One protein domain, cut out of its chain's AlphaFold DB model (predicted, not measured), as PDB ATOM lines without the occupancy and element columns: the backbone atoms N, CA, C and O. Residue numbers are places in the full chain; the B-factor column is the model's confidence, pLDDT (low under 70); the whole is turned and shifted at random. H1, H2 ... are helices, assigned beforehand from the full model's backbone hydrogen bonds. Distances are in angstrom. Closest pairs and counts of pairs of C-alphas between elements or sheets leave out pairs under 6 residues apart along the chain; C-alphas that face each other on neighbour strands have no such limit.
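This is residues 4 to 64 of the 179 residues of an uncharacterized protein of Dibothriocephalus latus (UniProt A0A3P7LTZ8). A helical hairpin, H3 and H4, lies side by side, and the longest helix, H2, crosses the end of the hairpin where H3 begins. H1 runs nearly the same way as H4 but is only loosely placed, its last residue, Ile 21, coming near both H2 and H4, while residues 5 to 10 of the leading tail stick out from the helices. The printed part has 61 residues with four named helices, in the order H1, H2, H3, H4, and no named strand; the class is all helix. The whole is compact, with a radius of gyration of the C-alphas of 11.9 A, and the C-alphas span 37 by 26 by 16 A, with the tail at one end of the length.

The printed part begins at Cys 4, with its C-alpha at (132.855, 114.336, 143.232). H1 is residues 14 to 21, 10.4 A from first to last C-alpha, and C-alpha 14 is at (134.098, 111.096, 129.159). H2 is residues 26 to 40, 20.8 A long in the same measure. H3 is residues 44 to 51, 10.6 A, and H4 is residues 54 to 62, 12.9 A, ending with C-alpha 62 at (126.498, 122.637, 121.798).

H1 and H2 are close but not clearly touching; their closest C-alphas, those of Ile 21 and Arg 29, are 6.7 A apart, and they run opposite ways at a steep tilt of 66 degrees. H1 and H4 are also close but not clearly touching, with the C-alphas of Ile 21 and Ala 60 closest at 7.8 A; they run the same way at a shallow tilt of 15 degrees. H2 touches H3 with residues 33 to 37 alone. The closest C-alphas of H2 and H3 are those of Arg 33 and Leu 44, 5.4 A apart, and the two lines are about perpendicular, at 77 degrees. H3 and H4 touch and form a helical hairpin, running opposite ways at a shallow tilt of 4 degrees; their closest C-alphas, those of Asn 49 and Arg 57, are 5.9 A apart. H1 and H3 are apart, and so are H2 and H4. In H1, H2, H3 and H4 every O i to N i+4 pair is within hydrogen-bond range.

The two C-alphas farthest apart are those of Leu 6 and Lys 27, at 36.9 A. The printed part has no cut. The links from H1 to H2, from H2 to H3 and from H3 to H4 are tight, with 4, 3 and 2 residues. Residues 5 to 10 stand free. The mean pLDDT of the printed part is 88.4, and the model's confidence is low, under 70, at residues 4 to 11.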
ATOM      1  N   CYS A   4     132.866 115.802 143.240       47.91
ATOM      2  CA  CYS A   4     132.855 114.336 143.232       47.91
ATOM      3  C   CYS A   4     133.791 113.674 144.265       47.91
ATOM      4  O   CYS A   4     133.510 112.562 144.710       47.91
ATOM      5  N   THR A   5     134.875 114.329 144.705       45.25
ATOM      6  CA  THR A   5     135.842 113.705 145.636       45.25
ATOM      7  C   THR A   5     135.344 113.532 147.076       45.25
ATOM      8  O   THR A   5     136.000 112.834 147.843       45.25
ATOM      9  N   LEU A   6     134.204 114.120 147.464       45.88
ATOM     10  CA  LEU A   6     133.683 114.031 148.840       45.88
ATOM     11  C   LEU A   6     132.645 112.915 149.066       45.88
ATOM     12  O   LEU A   6     132.355 112.610 150.219       45.88
ATOM     13  N   PHE A   7     132.118 112.278 148.012       45.31
ATOM     14  CA  PHE A   7     130.992 111.331 148.130       45.31
ATOM     15  C   PHE A   7     131.188 109.964 147.456       45.31
ATOM     16  O   PHE A   7     130.236 109.197 147.358       45.31
ATOM     17  N   GLY A   8     132.396 109.612 147.002       41.31
ATOM     18  CA  GLY A   8     132.655 108.267 146.459       41.31
ATOM     19  C   GLY A   8     131.881 107.931 145.175       41.31
ATOM     20  O   GLY A   8     131.726 106.756 144.849       41.31
ATOM     21  N   HIS A   9     131.404 108.938 144.439       51.09
ATOM     22  CA  HIS A   9     130.840 108.751 143.106       51.09
ATOM     23  C   HIS A   9     131.964 108.588 142.075       51.09
ATOM     24  O   HIS A   9     132.920 109.366 142.051       51.09
ATOM     25  N   ASN A  10     131.832 107.555 141.239       54.62
ATOM     26  CA  ASN A  10     132.710 107.259 140.109       54.62
ATOM     27  C   ASN A  10     132.976 108.514 139.269       54.62
ATOM     28  O   ASN A  10     132.055 109.260 138.950       54.62
ATOM     29  N   CYS A  11     134.234 108.719 138.884       64.56
ATOM     30  CA  CYS A  11     134.611 109.745 137.922       64.56
ATOM     31  C   CYS A  11     133.790 109.603 136.630       64.56
ATOM     32  O   CYS A  11     133.586 108.491 136.140       64.56
ATOM     33  N   THR A  12     133.357 110.724 136.060       79.69
ATOM     34  CA  THR A  12     132.627 110.776 134.790       79.69
ATOM     35  C   THR A  12     133.442 110.124 133.673       79.69
ATOM     36  O   THR A  12     134.566 110.544 133.391       79.69
ATOM     37  N   ASN A  13     132.893 109.095 133.018       88.69
ATOM     38  CA  ASN A  13     133.563 108.454 131.887       88.69
ATOM     39  C   ASN A  13     133.323 109.250 130.596       88.69
ATOM     40  O   ASN A  13     132.390 108.990 129.838       88.69
ATOM     41  N   GLU A  14     134.190 110.228 130.337       88.88
ATOM     42  CA  GLU A  14     134.098 111.096 129.159       88.88
ATOM     43  C   GLU A  14     134.202 110.325 127.832       88.88
ATOM     44  O   GLU A  14     133.602 110.739 126.842       88.88
ATOM     45  N   LYS A  15     134.902 109.178 127.798       91.31
ATOM     46  CA  LYS A  15     135.043 108.361 126.578       91.31
ATOM     47  C   LYS A  15     133.708 107.780 126.128       91.31
ATOM     48  O   LYS A  15     133.373 107.882 124.950       91.31
ATOM     49  N   ASP A  16     132.925 107.250 127.064       92.81
ATOM     50  CA  ASP A  16     131.602 106.701 126.756       92.81
ATOM     51  C   ASP A  16     130.655 107.812 126.287       92.81
ATOM     52  O   ASP A  16     129.899 107.634 125.332       92.81
ATOM     53  N   ILE A  17     130.739 108.998 126.902       93.00
ATOM     54  CA  ILE A  17     129.964 110.177 126.488       93.00
ATOM     55  C   ILE A  17     130.318 110.575 125.048       93.00
ATOM     56  O   ILE A  17     129.416 110.819 124.244       93.00
ATOM     57  N   ILE A  18     131.608 110.614 124.701       93.62
ATOM     58  CA  ILE A  18     132.072 110.917 123.340       93.62
ATOM     59  C   ILE A  18     131.553 109.874 122.347       93.62
ATOM     60  O   ILE A  18     131.018 110.245 121.302       93.62
ATOM     61  N   ASP A  19     131.659 108.587 122.668       94.00
ATOM     62  CA  ASP A  19     131.233 107.514 121.769       94.00
ATOM     63  C   ASP A  19     129.714 107.487 121.555       94.00
ATOM     64  O   ASP A  19     129.241 107.232 120.440       94.00
ATOM     65  N   VAL A  20     128.934 107.804 122.589       93.75
ATOM     66  CA  VAL A  20     127.477 107.904 122.480       93.75
ATOM     67  C   VAL A  20     127.076 109.185 121.743       93.75
ATOM     68  O   VAL A  20     126.366 109.126 120.741       93.75
ATOM     69  N   ILE A  21     127.509 110.361 122.183       93.81
ATOM     70  CA  ILE A  21     126.992 111.627 121.639       93.81
ATOM     71  C   ILE A  21     127.658 111.977 120.304       93.81
ATOM     72  O   ILE A  21     126.980 112.414 119.374       93.81
ATOM     73  N   GLY A  22     128.971 111.777 120.184       91.19
ATOM     74  CA  GLY A  22     129.777 112.240 119.050       91.19
ATOM     75  C   GLY A  22     129.495 111.527 117.727       91.19
ATOM     76  O   GLY A  22     129.765 112.086 116.668       91.19
ATOM     77  N   ARG A  23     128.913 110.324 117.763       90.94
ATOM     78  CA  ARG A  23     128.598 109.522 116.564       90.94
ATOM     79  C   ARG A  23     127.158 109.684 116.066       90.94
ATOM     80  O   ARG A  23     126.756 108.978 115.147       90.94
ATOM     81  N   ARG A  24     126.370 110.569 116.685       94.94
ATOM     82  CA  ARG A  24     124.933 110.734 116.422       94.94
ATOM     83  C   ARG A  24     124.630 112.061 115.739       94.94
ATOM     84  O   ARG A  24     125.215 113.101 116.043       94.94
ATOM     85  N   THR A  25     123.650 112.038 114.847       96.50
ATOM     86  CA  THR A  25     123.068 113.235 114.237       96.50
ATOM     87  C   THR A  25     122.355 114.097 115.282       96.50
ATOM     88  O   THR A  25     122.077 113.673 116.405       96.50
ATOM     89  N   LEU A  26     122.027 115.349 114.940       95.69
ATOM     90  CA  LEU A  26     121.255 116.218 115.838       95.69
ATOM     91  C   LEU A  26     119.898 115.604 116.225       95.69
ATOM     92  O   LEU A  26     119.533 115.640 117.395       95.69
ATOM     93  N   LYS A  27     119.195 114.988 115.267       96.88
ATOM     94  CA  LYS A  27     117.895 114.344 115.511       96.88
ATOM     95  C   LYS A  27     118.014 113.180 116.494       96.88
ATOM     96  O   LYS A  27     117.249 113.106 117.447       96.88
ATOM     97  N   GLU A  28     119.006 112.313 116.302       97.62
ATOM     98  CA  GLU A  28     119.260 111.186 117.211       97.62
ATOM     99  C   GLU A  28     119.667 111.655 118.611       97.62
ATOM    100  O   GLU A  28     119.270 111.047 119.602       97.62
ATOM    101  N   ARG A  29     120.426 112.753 118.718       97.56
ATOM    102  CA  ARG A  29     120.765 113.364 120.012       97.56
ATOM    103  C   ARG A  29     119.533 113.932 120.719       97.56
ATOM    104  O   ARG A  29     119.424 113.801 121.933       97.56
ATOM    105  N   HIS A  30     118.595 114.532 119.988       96.94
ATOM    106  CA  HIS A  30     117.328 114.997 120.562       96.94
ATOM    107  C   HIS A  30     116.452 113.839 121.039       96.94
ATOM    108  O   HIS A  30     115.972 113.893 122.166       96.94
ATOM    109  N   GLU A  31     116.322 112.767 120.255       97.81
ATOM    110  CA  GLU A  31     115.606 111.562 120.698       97.81
ATOM    111  C   GLU A  31     116.264 110.954 121.944       97.81
ATOM    112  O   GLU A  31     115.581 110.630 122.912       97.81
ATOM    113  N   LEU A  32     117.598 110.876 121.977       97.25
ATOM    114  CA  LEU A  32     118.338 110.418 123.154       97.25
ATOM    115  C   LEU A  32     118.020 111.269 124.392       97.25
ATOM    116  O   LEU A  32     117.774 110.712 125.460       97.25
ATOM    117  N   ARG A  33     118.003 112.601 124.256       97.25
ATOM    118  CA  ARG A  33     117.649 113.523 125.347       97.25
ATOM    119  C   ARG A  33     116.228 113.271 125.857       97.25
ATOM    120  O   ARG A  33     116.035 113.226 127.068       97.25
ATOM    121  N   LEU A  34     115.264 113.070 124.955       97.75
ATOM    122  CA  LEU A  34     113.878 112.756 125.318       97.75
ATOM    123  C   LEU A  34     113.790 111.437 126.096       97.75
ATOM    124  O   LEU A  34     113.234 111.406 127.192       97.75
ATOM    125  N   ARG A  35     114.411 110.366 125.586       97.94
ATOM    126  CA  ARG A  35     114.430 109.054 126.258       97.94
ATOM    127  C   ARG A  35     115.127 109.090 127.609       97.94
ATOM    128  O   ARG A  35     114.661 108.454 128.549       97.94
ATOM    129  N   TYR A  36     116.213 109.848 127.727       97.56
ATOM    130  CA  TYR A  36     116.900 110.037 129.001       97.56
ATOM    131  C   TYR A  36     115.967 110.677 130.042       97.56
ATOM    132  O   TYR A  36     115.863 110.174 131.160       97.56
ATOM    133  N   ALA A  37     115.215 111.714 129.656       97.19
ATOM    134  CA  ALA A  37     114.259 112.374 130.544       97.19
ATOM    135  C   ALA A  37     113.084 111.466 130.950       97.19
ATOM    136  O   ALA A  37     112.625 111.519 132.091       97.19
ATOM    137  N   GLU A  38     112.609 110.598 130.054       97.69
ATOM    138  CA  GLU A  38     111.567 109.608 130.367       97.69
ATOM    139  C   GLU A  38     112.034 108.578 131.403       97.69
ATOM    140  O   GLU A  38     111.294 108.274 132.344       97.69
ATOM    141  N   LEU A  39     113.253 108.056 131.233       97.56
ATOM    142  CA  LEU A  39     113.810 106.985 132.061       97.56
ATOM    143  C   LEU A  39     114.295 107.482 133.424       97.56
ATOM    144  O   LEU A  39     114.046 106.827 134.434       97.56
ATOM    145  N   TYR A  40     114.970 108.629 133.451       96.06
ATOM    146  CA  TYR A  40     115.695 109.108 134.631       96.06
ATOM    147  C   TYR A  40     115.094 110.368 135.255       96.06
ATOM    148  O   TYR A  40     115.538 110.781 136.318       96.06
ATOM    149  N   ARG A  41     114.053 110.957 134.642       96.56
ATOM    150  CA  ARG A  41     113.361 112.168 135.133       96.56
ATOM    151  C   ARG A  41     114.268 113.394 135.284       96.56
ATOM    152  O   ARG A  41     113.931 114.323 136.012       96.56
ATOM    153  N   GLU A  42     115.364 113.420 134.538       95.56
ATOM    154  CA  GLU A  42     116.339 114.508 134.497       95.56
ATOM    155  C   GLU A  42     116.616 114.923 133.050       95.56
ATOM    156  O   GLU A  42     116.510 114.115 132.125       95.56
ATOM    157  N   ASP A  43     116.994 116.181 132.836       96.56
ATOM    158  CA  ASP A  43     117.400 116.647 131.514       96.56
ATOM    159  C   ASP A  43     118.859 116.278 131.220       96.56
ATOM    160  O   ASP A  43     119.776 116.672 131.940       96.56
ATOM    161  N   LEU A  44     119.087 115.558 130.117       96.19
ATOM    162  CA  LEU A  44     120.428 115.100 129.741       96.19
ATOM    163  C   LEU A  44     121.430 116.253 129.573       96.19
ATOM    164  O   LEU A  44     122.597 116.104 129.928       96.19
ATOM    165  N   VAL A  45     121.018 117.396 129.019       95.50
ATOM    166  CA  VAL A  45     121.939 118.519 128.787       95.50
ATOM    167  C   VAL A  45     122.317 119.183 130.106       95.50
ATOM    168  O   VAL A  45     123.480 119.554 130.276       95.50
ATOM    169  N   ASP A  46     121.380 119.292 131.045       94.81
ATOM    170  CA  ASP A  46     121.648 119.832 132.379       94.81
ATOM    171  C   ASP A  46     122.581 118.919 133.184       94.81
ATOM    172  O   ASP A  46     123.547 119.412 133.773       94.81
ATOM    173  N   VAL A  47     122.376 117.599 133.121       94.50
ATOM    174  CA  VAL A  47     123.273 116.604 133.736       94.50
ATOM    175  C   VAL A  47     124.686 116.720 133.160       94.50
ATOM    176  O   VAL A  47     125.651 116.883 133.905       94.50
ATOM    177  N   LEU A  48     124.833 116.727 131.830       94.06
ATOM    178  CA  LEU A  48     126.143 116.899 131.187       94.06
ATOM    179  C   LEU A  48     126.804 118.230 131.574       94.06
ATOM    180  O   LEU A  48     128.023 118.305 131.720       94.06
ATOM    181  N   ASN A  49     126.014 119.288 131.747       92.50
ATOM    182  CA  ASN A  49     126.513 120.596 132.151       92.50
ATOM    183  C   ASN A  49     126.976 120.636 133.621       92.50
ATOM    184  O   ASN A  49     127.869 121.424 133.941       92.50
ATOM    185  N   ALA A  50     126.396 119.811 134.495       91.94
ATOM    186  CA  ALA A  50     126.827 119.656 135.883       91.94
ATOM    187  C   ALA A  50     128.107 118.809 135.997       91.94
ATOM    188  O   ALA A  50     129.037 119.208 136.699       91.94
ATOM    189  N   GLU A  51     128.172 117.701 135.254       91.75
ATOM    190  CA  GLU A  51     129.223 116.681 135.380       91.75
ATOM    191  C   GLU A  51     130.509 116.992 134.601       91.75
ATOM    192  O   GLU A  51     131.611 116.710 135.071       91.75
ATOM    193  N   LEU A  52     130.408 117.566 133.399       92.62
ATOM    194  CA  LEU A  52     131.582 117.872 132.568       92.62
ATOM    195  C   LEU A  52     132.236 119.179 133.005       92.62
ATOM    196  O   LEU A  52     131.654 119.922 133.780       92.62
ATOM    197  N   SER A  53     133.413 119.546 132.495       90.56
ATOM    198  CA  SER A  53     134.006 120.873 132.755       90.56
ATOM    199  C   SER A  53     134.740 121.451 131.539       90.56
ATOM    200  O   SER A  53     134.917 120.769 130.531       90.56
ATOM    201  N   GLY A  54     135.099 122.739 131.611       91.81
ATOM    202  CA  GLY A  54     135.877 123.433 130.579       91.81
ATOM    203  C   GLY A  54     135.246 123.408 129.181       91.81
ATOM    204  O   GLY A  54     134.021 123.421 129.028       91.81
ATOM    205  N   ASP A  55     136.100 123.356 128.160       91.62
ATOM    206  CA  ASP A  55     135.687 123.372 126.753       91.62
ATOM    207  C   ASP A  55     134.878 122.132 126.367       91.62
ATOM    208  O   ASP A  55     133.952 122.218 125.558       91.62
ATOM    209  N   PHE A  56     135.163 120.986 126.993       93.31
ATOM    210  CA  PHE A  56     134.433 119.756 126.717       93.31
ATOM    211  C   PHE A  56     132.966 119.855 127.149       93.31
ATOM    212  O   PHE A  56     132.080 119.508 126.367       93.31
ATOM    213  N   ARG A  57     132.684 120.439 128.325       93.81
ATOM    214  CA  ARG A  57     131.310 120.774 128.747       93.81
ATOM    215  C   ARG A  57     130.607 121.639 127.704       93.81
ATOM    216  O   ARG A  57     129.453 121.391 127.349       93.81
ATOM    217  N   GLN A  58     131.300 122.668 127.217       92.06
ATOM    218  CA  GLN A  58     130.722 123.624 126.282       92.06
ATOM    219  C   GLN A  58     130.399 122.977 124.930       92.06
ATOM    220  O   GLN A  58     129.315 123.215 124.389       92.06
ATOM    221  N   LEU A  59     131.300 122.133 124.424       93.56
ATOM    222  CA  LEU A  59     131.092 121.351 123.212       93.56
ATOM    223  C   LEU A  59     129.940 120.357 123.386       93.56
ATOM    224  O   LEU A  59     129.016 120.364 122.577       93.56
ATOM    225  N   ALA A  60     129.950 119.553 124.453       94.06
ATOM    226  CA  ALA A  60     128.916 118.555 124.724       94.06
ATOM    227  C   ALA A  60     127.517 119.179 124.765       94.06
ATOM    228  O   ALA A  60     126.584 118.641 124.175       94.06
ATOM    229  N   LYS A  61     127.384 120.365 125.368       93.44
ATOM    230  CA  LYS A  61     126.147 121.148 125.342       93.44
ATOM    231  C   LYS A  61     125.777 121.601 123.921       93.44
ATOM    232  O   LYS A  61     124.630 121.451 123.509       93.44
ATOM    233  N   TYR A  62     126.732 122.144 123.162       94.19
ATOM    234  CA  TYR A  62     126.498 122.637 121.798       94.19
ATOM    235  C   TYR A  62     126.090 121.564 120.795       94.19
ATOM    236  O   TYR A  62     125.353 121.853 119.856       94.19
ATOM    237  N   LEU A  63     126.478 120.315 121.034       95.62
ATOM    238  CA  LEU A  63     126.048 119.172 120.237       95.62
ATOM    239  C   LEU A  63     124.516 118.960 120.257       95.62
ATOM    240  O   LEU A  63     123.981 118.340 119.343       95.62
ATOM    241  N   PHE A  64     123.780 119.516 121.222       95.69
ATOM    242  CA  PHE A  64     122.313 119.437 121.256       95.69
ATOM    243  C   PHE A  64     121.602 120.636 120.617       95.69
ATOM    244  O   PHE A  64     120.374 120.693 120.655       95.69
TER     245      PHE A  64